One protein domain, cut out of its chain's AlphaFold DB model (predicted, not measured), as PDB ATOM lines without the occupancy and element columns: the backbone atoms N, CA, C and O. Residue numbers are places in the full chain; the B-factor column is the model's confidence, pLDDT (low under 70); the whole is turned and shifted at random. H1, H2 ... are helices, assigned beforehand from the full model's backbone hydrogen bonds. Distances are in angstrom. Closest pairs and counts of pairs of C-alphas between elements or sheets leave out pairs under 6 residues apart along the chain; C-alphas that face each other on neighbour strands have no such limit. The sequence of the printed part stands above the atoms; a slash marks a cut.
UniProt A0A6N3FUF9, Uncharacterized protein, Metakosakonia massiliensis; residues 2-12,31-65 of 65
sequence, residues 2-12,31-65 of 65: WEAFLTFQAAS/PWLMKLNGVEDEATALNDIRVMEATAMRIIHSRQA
ATOM      1  N   TRP A   2     -21.112 -37.856  11.476       90.88
ATOM      2  CA  TRP A   2     -21.891 -36.830  12.212       90.88
ATOM      3  C   TRP A   2     -22.965 -37.461  13.112       90.88
ATOM      4  O   TRP A   2     -24.114 -37.026  13.143       90.88
ATOM      5  N   GLU A   3     -22.613 -38.527  13.817       96.12
ATOM      6  CA  GLU A   3     -23.541 -39.422  14.509       96.12
ATOM      7  C   GLU A   3     -24.340 -38.698  15.603       96.12
ATOM      8  O   GLU A   3     -25.549 -38.903  15.725       96.12
ATOM      9  N   ALA A   4     -23.705 -37.779  16.340       96.69
ATOM     10  CA  ALA A   4     -24.380 -36.948  17.338       96.69
ATOM     11  C   ALA A   4     -25.431 -36.020  16.703       96.69
ATOM     12  O   ALA A   4     -26.553 -35.918  17.199       96.69
ATOM     13  N   PHE A   5     -25.102 -35.390  15.570       97.19
ATOM     14  CA  PHE A   5     -26.040 -34.546  14.827       97.19
ATOM     15  C   PHE A   5     -27.201 -35.359  14.248       97.19
ATOM     16  O   PHE A   5     -28.348 -34.946  14.382       97.19
ATOM     17  N   LEU A   6     -26.930 -36.523  13.651       97.25
ATOM     18  CA  LEU A   6     -27.975 -37.412  13.132       97.25
ATOM     19  C   LEU A   6     -28.895 -37.908  14.256       97.25
ATOM     20  O   LEU A   6     -30.114 -37.931  14.094       97.25
ATOM     21  N   THR A   7     -28.330 -38.214  15.426       97.62
ATOM     22  CA  THR A   7     -29.091 -38.582  16.628       97.62
ATOM     23  C   THR A   7     -29.979 -37.429  17.096       97.62
ATOM     24  O   THR A   7     -31.175 -37.625  17.309       97.62
ATOM     25  N   PHE A   8     -29.436 -36.211  17.195       97.75
ATOM     26  CA  PHE A   8     -30.207 -35.014  17.541       97.75
ATOM     27  C   PHE A   8     -31.318 -34.729  16.521       97.75
ATOM     28  O   PHE A   8     -32.461 -34.470  16.895       97.75
ATOM     29  N   GLN A   9     -31.008 -34.820  15.226       96.81
ATOM     30  CA  GLN A   9     -31.968 -34.620  14.145       96.81
ATOM     31  C   GLN A   9     -33.105 -35.644  14.222       96.81
ATOM     32  O   GLN A   9     -34.269 -35.264  14.101       96.81
ATOM     33  N   ALA A  10     -32.801 -36.917  14.471       96.38
ATOM     34  CA  ALA A  10     -33.819 -37.950  14.642       96.38
ATOM     35  C   ALA A  10     -34.691 -37.701  15.887       96.38
ATOM     36  O   ALA A  10     -35.903 -37.920  15.851       96.38
ATOM     37  N   ALA A  11     -34.106 -37.162  16.959       97.12
ATOM     38  CA  ALA A  11     -34.825 -36.783  18.171       97.12
ATOM     39  C   ALA A  11     -35.607 -35.458  18.051       97.12
ATOM     40  O   ALA A  11     -36.347 -35.113  18.966       97.12
ATOM     41  N   SER A  12     -35.508 -34.723  16.935       90.81
ATOM     42  CA  SER A  12     -36.115 -33.387  16.765       90.81
ATOM     43  C   SER A  12     -37.644 -33.336  16.889       90.81
ATOM     44  O   SER A  12     -38.208 -32.254  17.040       90.81
ATOM     45  N   PRO A  31     -30.656 -43.320  23.815       97.56
ATOM     46  CA  PRO A  31     -29.884 -44.561  23.706       97.56
ATOM     47  C   PRO A  31     -30.273 -45.408  22.486       97.56
ATOM     48  O   PRO A  31     -29.423 -45.983  21.808       97.56
ATOM     49  N   TRP A  32     -31.568 -45.457  22.156       97.75
ATOM     50  CA  TRP A  32     -32.043 -46.189  20.980       97.75
ATOM     51  C   TRP A  32     -31.605 -45.520  19.671       97.75
ATOM     52  O   TRP A  32     -31.152 -46.205  18.753       97.75
ATOM     53  N   LEU A  33     -31.678 -44.191  19.594       97.50
ATOM     54  CA  LEU A  33     -31.230 -43.433  18.424       97.50
ATOM     55  C   LEU A  33     -29.707 -43.470  18.243       97.50
ATOM     56  O   LEU A  33     -29.240 -43.599  17.114       97.50
ATOM     57  N   MET A  34     -28.939 -43.407  19.331       97.81
ATOM     58  CA  MET A  34     -27.481 -43.562  19.324       97.81
ATOM     59  C   MET A  34     -27.091 -44.928  18.757       97.81
ATOM     60  O   MET A  34     -26.273 -45.006  17.842       97.81
ATOM     61  N   LYS A  35     -27.772 -45.993  19.203       97.88
ATOM     62  CA  LYS A  35     -27.593 -47.342  18.659       97.88
ATOM     63  C   LYS A  35     -27.908 -47.423  17.162       97.88
ATOM     64  O   LYS A  35     -27.153 -48.047  16.423       97.88
ATOM     65  N   LEU A  36     -29.011 -46.824  16.704       97.00
ATOM     66  CA  LEU A  36     -29.384 -46.840  15.282       97.00
ATOM     67  C   LEU A  36     -28.402 -46.075  14.391       97.00
ATOM     68  O   LEU A  36     -28.166 -46.486  13.259       97.00
ATOM     69  N   ASN A  37     -27.837 -44.978  14.897       96.56
ATOM     70  CA  ASN A  37     -26.884 -44.147  14.163       96.56
ATOM     71  C   ASN A  37     -25.427 -44.614  14.305       96.56
ATOM     72  O   ASN A  37     -24.541 -43.960  13.763       96.56
ATOM     73  N   GLY A  38     -25.169 -45.720  15.014       97.00
ATOM     74  CA  GLY A  38     -23.820 -46.261  15.184       97.00
ATOM     75  C   GLY A  38     -22.905 -45.389  16.047       97.00
ATOM     76  O   GLY A  38     -21.709 -45.328  15.791       97.00
ATOM     77  N   VAL A  39     -23.451 -44.699  17.051       97.94
ATOM     78  CA  VAL A  39     -22.648 -43.929  18.012       97.94
ATOM     79  C   VAL A  39     -21.832 -44.892  18.879       97.94
ATOM     80  O   VAL A  39     -22.405 -45.695  19.610       97.94
ATOM     81  N   GLU A  40     -20.505 -44.789  18.818       96.38
ATOM     82  CA  GLU A  40     -19.590 -45.575  19.663       96.38
ATOM     83  C   GLU A  40     -19.224 -44.842  20.966       96.38
ATOM     84  O   GLU A  40     -19.184 -45.450  22.034       96.38
ATOM     85  N   ASP A  41     -19.000 -43.524  20.896       96.81
ATOM     86  CA  ASP A  41     -18.742 -42.667  22.060       96.81
ATOM     87  C   ASP A  41     -20.017 -41.917  22.474       96.81
ATOM     88  O   ASP A  41     -20.255 -40.759  22.114       96.81
ATOM     89  N   GLU A  42     -20.864 -42.608  23.238       97.56
ATOM     90  CA  GLU A  42     -22.129 -42.063  23.743       97.56
ATOM     91  C   GLU A  42     -21.924 -40.841  24.652       97.56
ATOM     92  O   GLU A  42     -22.768 -39.944  24.680       97.56
ATOM     93  N   ALA A  43     -20.805 -40.775  25.382       97.56
ATOM     94  CA  ALA A  43     -20.530 -39.687  26.313       97.56
ATOM     95  C   ALA A  43     -20.246 -38.377  25.568       97.56
ATOM     96  O   ALA A  43     -20.823 -37.334  25.899       97.56
ATOM     97  N   THR A  44     -19.401 -38.433  24.538       97.44
ATOM     98  CA  THR A  44     -19.142 -37.281  23.666       97.44
ATOM     99  C   THR A  44     -20.404 -36.897  22.895       97.44
ATOM    100  O   THR A  44     -20.799 -35.730  22.920       97.44
ATOM    101  N   ALA A  45     -21.118 -37.869  22.316       97.56
ATOM    102  CA  ALA A  45     -22.351 -37.601  21.576       97.56
ATOM    103  C   ALA A  45     -23.439 -36.948  22.445       97.56
ATOM    104  O   ALA A  45     -24.125 -36.031  21.993       97.56
ATOM    105  N   LEU A  46     -23.586 -37.371  23.704       97.94
ATOM    106  CA  LEU A  46     -24.528 -36.760  24.641       97.94
ATOM    107  C   LEU A  46     -24.184 -35.292  24.927       97.94
ATOM    108  O   LEU A  46     -25.088 -34.458  25.016       97.94
ATOM    109  N   ASN A  47     -22.900 -34.960  25.071       98.06
ATOM    110  CA  ASN A  47     -22.477 -33.574  25.271       98.06
ATOM    111  C   ASN A  47     -22.772 -32.710  24.040       98.06
ATOM    112  O   ASN A  47     -23.322 -31.617  24.188       98.06
ATOM    113  N   ASP A  48     -22.513 -33.215  22.837       97.81
ATOM    114  CA  ASP A  48     -22.833 -32.505  21.593       97.81
ATOM    115  C   ASP A  48     -24.348 -32.286  21.430       97.81
ATOM    116  O   ASP A  48     -24.799 -31.192  21.074       97.81
ATOM    117  N   ILE A  49     -25.158 -33.296  21.767       97.69
ATOM    118  CA  ILE A  49     -26.629 -33.212  21.789       97.69
ATOM    119  C   ILE A  49     -27.108 -32.129  22.755       97.69
ATOM    120  O   ILE A  49     -27.977 -31.340  22.387       97.69
ATOM    121  N   ARG A  50     -26.516 -32.023  23.949       97.50
ATOM    122  CA  ARG A  50     -26.841 -30.967  24.925       97.50
ATOM    123  C   ARG A  50     -26.544 -29.566  24.400       97.50
ATOM    124  O   ARG A  50     -27.321 -28.644  24.646       97.50
ATOM    125  N   VAL A  51     -25.450 -29.387  23.660       97.94
ATOM    126  CA  VAL A  51     -25.109 -28.096  23.038       97.94
ATOM    127  C   VAL A  51     -26.137 -27.715  21.965       97.94
ATOM    128  O   VAL A  51     -26.603 -26.568  21.921       97.94
ATOM    129  N   MET A  52     -26.533 -28.675  21.124       97.75
ATOM    130  CA  MET A  52     -27.577 -28.471  20.113       97.75
ATOM    131  C   MET A  52     -28.947 -28.193  20.749       97.75
ATOM    132  O   MET A  52     -29.624 -27.244  20.348       97.75
ATOM    133  N   GLU A  53     -29.326 -28.948  21.782       97.62
ATOM    134  CA  GLU A  53     -30.557 -28.745  22.550       97.62
ATOM    135  C   GLU A  53     -30.598 -27.350  23.178       97.62
ATOM    136  O   GLU A  53     -31.577 -26.632  22.991       97.62
ATOM    137  N   ALA A  54     -29.534 -26.915  23.858       96.81
ATOM    138  CA  ALA A  54     -29.480 -25.589  24.475       96.81
ATOM    139  C   ALA A  54     -29.692 -24.468  23.444       96.81
ATOM    140  O   ALA A  54     -30.399 -23.485  23.698       96.81
ATOM    141  N   THR A  55     -29.130 -24.630  22.243       96.81
ATOM    142  CA  THR A  55     -29.332 -23.688  21.137       96.81
ATOM    143  C   THR A  55     -30.773 -23.715  20.630       96.81
ATOM    144  O   THR A  55     -31.368 -22.652  20.444       96.81
ATOM    145  N   ALA A  56     -31.354 -24.904  20.451       95.44
ATOM    146  CA  ALA A  56     -32.749 -25.062  20.052       95.44
ATOM    147  C   ALA A  56     -33.705 -24.441  21.082       95.44
ATOM    148  O   ALA A  56     -34.575 -23.662  20.701       95.44
ATOM    149  N   MET A  57     -33.488 -24.684  22.376       94.50
ATOM    150  CA  MET A  57     -34.286 -24.119  23.468       94.50
ATOM    151  C   MET A  57     -34.236 -22.591  23.484       94.50
ATOM    152  O   MET A  57     -35.271 -21.941  23.619       94.50
ATOM    153  N   ARG A  58     -33.058 -21.990  23.268       95.25
ATOM    154  CA  ARG A  58     -32.927 -20.529  23.155       95.25
ATOM    155  C   ARG A  58     -33.765 -19.965  22.005       95.25
ATOM    156  O   ARG A  58     -34.410 -18.938  22.187       95.25
ATOM    157  N   ILE A  59     -33.771 -20.630  20.849       94.75
ATOM    158  CA  ILE A  59     -34.551 -20.209  19.672       94.75
ATOM    159  C   ILE A  59     -36.054 -20.417  19.895       94.75
ATOM    160  O   ILE A  59     -36.855 -19.560  19.529       94.75
ATOM    161  N   ILE A  60     -36.448 -21.550  20.479       92.06
ATOM    162  CA  ILE A  60     -37.849 -21.864  20.786       92.06
ATOM    163  C   ILE A  60     -38.417 -20.806  21.732       92.06
ATOM    164  O   ILE A  60     -39.444 -20.209  21.423       92.06
ATOM    165  N   HIS A  61     -37.715 -20.506  22.828       89.31
ATOM    166  CA  HIS A  61     -38.153 -19.489  23.780       89.31
ATOM    167  C   HIS A  61     -38.120 -18.074  23.193       89.31
ATOM    168  O   HIS A  61     -39.030 -17.295  23.453       89.31
ATOM    169  N   SER A  62     -37.134 -17.734  22.350       90.62
ATOM    170  CA  SER A  62     -37.095 -16.408  21.714       90.62
ATOM    171  C   SER A  62     -38.220 -16.179  20.702       90.62
ATOM    172  O   SER A  62     -38.456 -15.043  20.321       90.62
ATOM    173  N   ARG A  63     -38.861 -17.245  20.207       79.69
ATOM    174  CA  ARG A  63     -40.003 -17.179  19.277       79.69
ATOM    175  C   ARG A  63     -41.362 -17.196  19.982       79.69
ATOM    176  O   ARG A  63     -42.377 -17.042  19.314       79.69
ATOM    177  N   GLN A  64     -41.381 -17.457  21.288       65.38
ATOM    178  CA  GLN A  64     -42.596 -17.470  22.106       65.38
ATOM    179  C   GLN A  64     -42.867 -16.124  22.798       65.38
ATOM    180  O   GLN A  64     -43.965 -15.941  23.317       65.38
ATOM    181  N   ALA A  65     -41.886 -15.211  22.803       52.72
ATOM    182  CA  ALA A  65     -42.022 -13.820  23.244       52.72
ATOM    183  C   ALA A  65     -42.467 -12.916  22.085       52.72
ATOM    184  O   ALA A  65     -43.231 -11.966  22.361       52.72
TER     185      ALA A  65
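What this domain is: This is residues 2 to 12 and 31 to 65 of the 65 residues of an uncharacterized protein of Metakosakonia massiliensis (UniProt A0A6N3FUF9). One long helix, H3, makes the long axis, and two short helices, H1 and H2, sit at the end where H3 begins: H1 packs slantwise on residues 45 to 52 of H3, and H2 packs on H1, turned steeply to it. The far end of H3 and the tail after it, residues 57 to 65, stick out as an arm, while the rest makes a compact body. The printed part has 46 residues with three named helices, in the order H1, H2, H3, and no named strand; its class is all helix. The whole is only just loose, close to compact, with a radius of gyration of the C-alphas of 11.7 A, and it spans 39 by 16 by 16 A.

How they stand to each other: H1, residues 3 to 11, touches H2, residues 31 to 36; their closest C-alphas are those of Thr 7 and Leu 33, 5.6 A apart. These two run opposite ways at a steep tilt of 69 degrees, only just short of about perpendicular. H1 also touches H3, residues 42 to 62, which meets it with residues 45 to 52 alone; the closest C-alphas, of Ala 4 and Ala 45, are 4.7 A apart. H1 and H3 run the same way at a steep tilt of 46 degrees. H2 and H3 are close but not clearly touching: their closest C-alphas, of Met 34 and Glu 42, are 7.1 A apart, and their lines are about perpendicular, at 75 degrees. In H1, H2 and H3 every O i to N i+4 pair is within hydrogen-bond range.

Where its parts are: H1 begins at C-alpha 3, at (-23.541, -39.422, 14.509), and runs 12.2 A from its first C-alpha to that of Ala 11. H2, Pro 31 to Leu 36, begins at (-29.884, -44.561, 23.706) and has six residues. H3, Glu 42 to Ser 62, has 21 residues and measures 29.8 A from first to last C-alpha, ending at (-37.095, -16.408, 21.714).

The domain as a whole: The two C-alphas farthest apart are those of Glu 40 and Ala 65, at 39.0 A. Residues 57 to 65, of which 57 to 62 belong to H3, stand free; without them the body has 37 residues and spans 24 by 18 by 16 A. Residues 13 to 30 are not printed, and C-alphas 12 and 31 are 14.6 A apart across the cut, which lies in the link from H1 to H2. The link from H2 to H3 is tight. The mean pLDDT of the printed part is 94.4, and residues 64 to 65 are under 70.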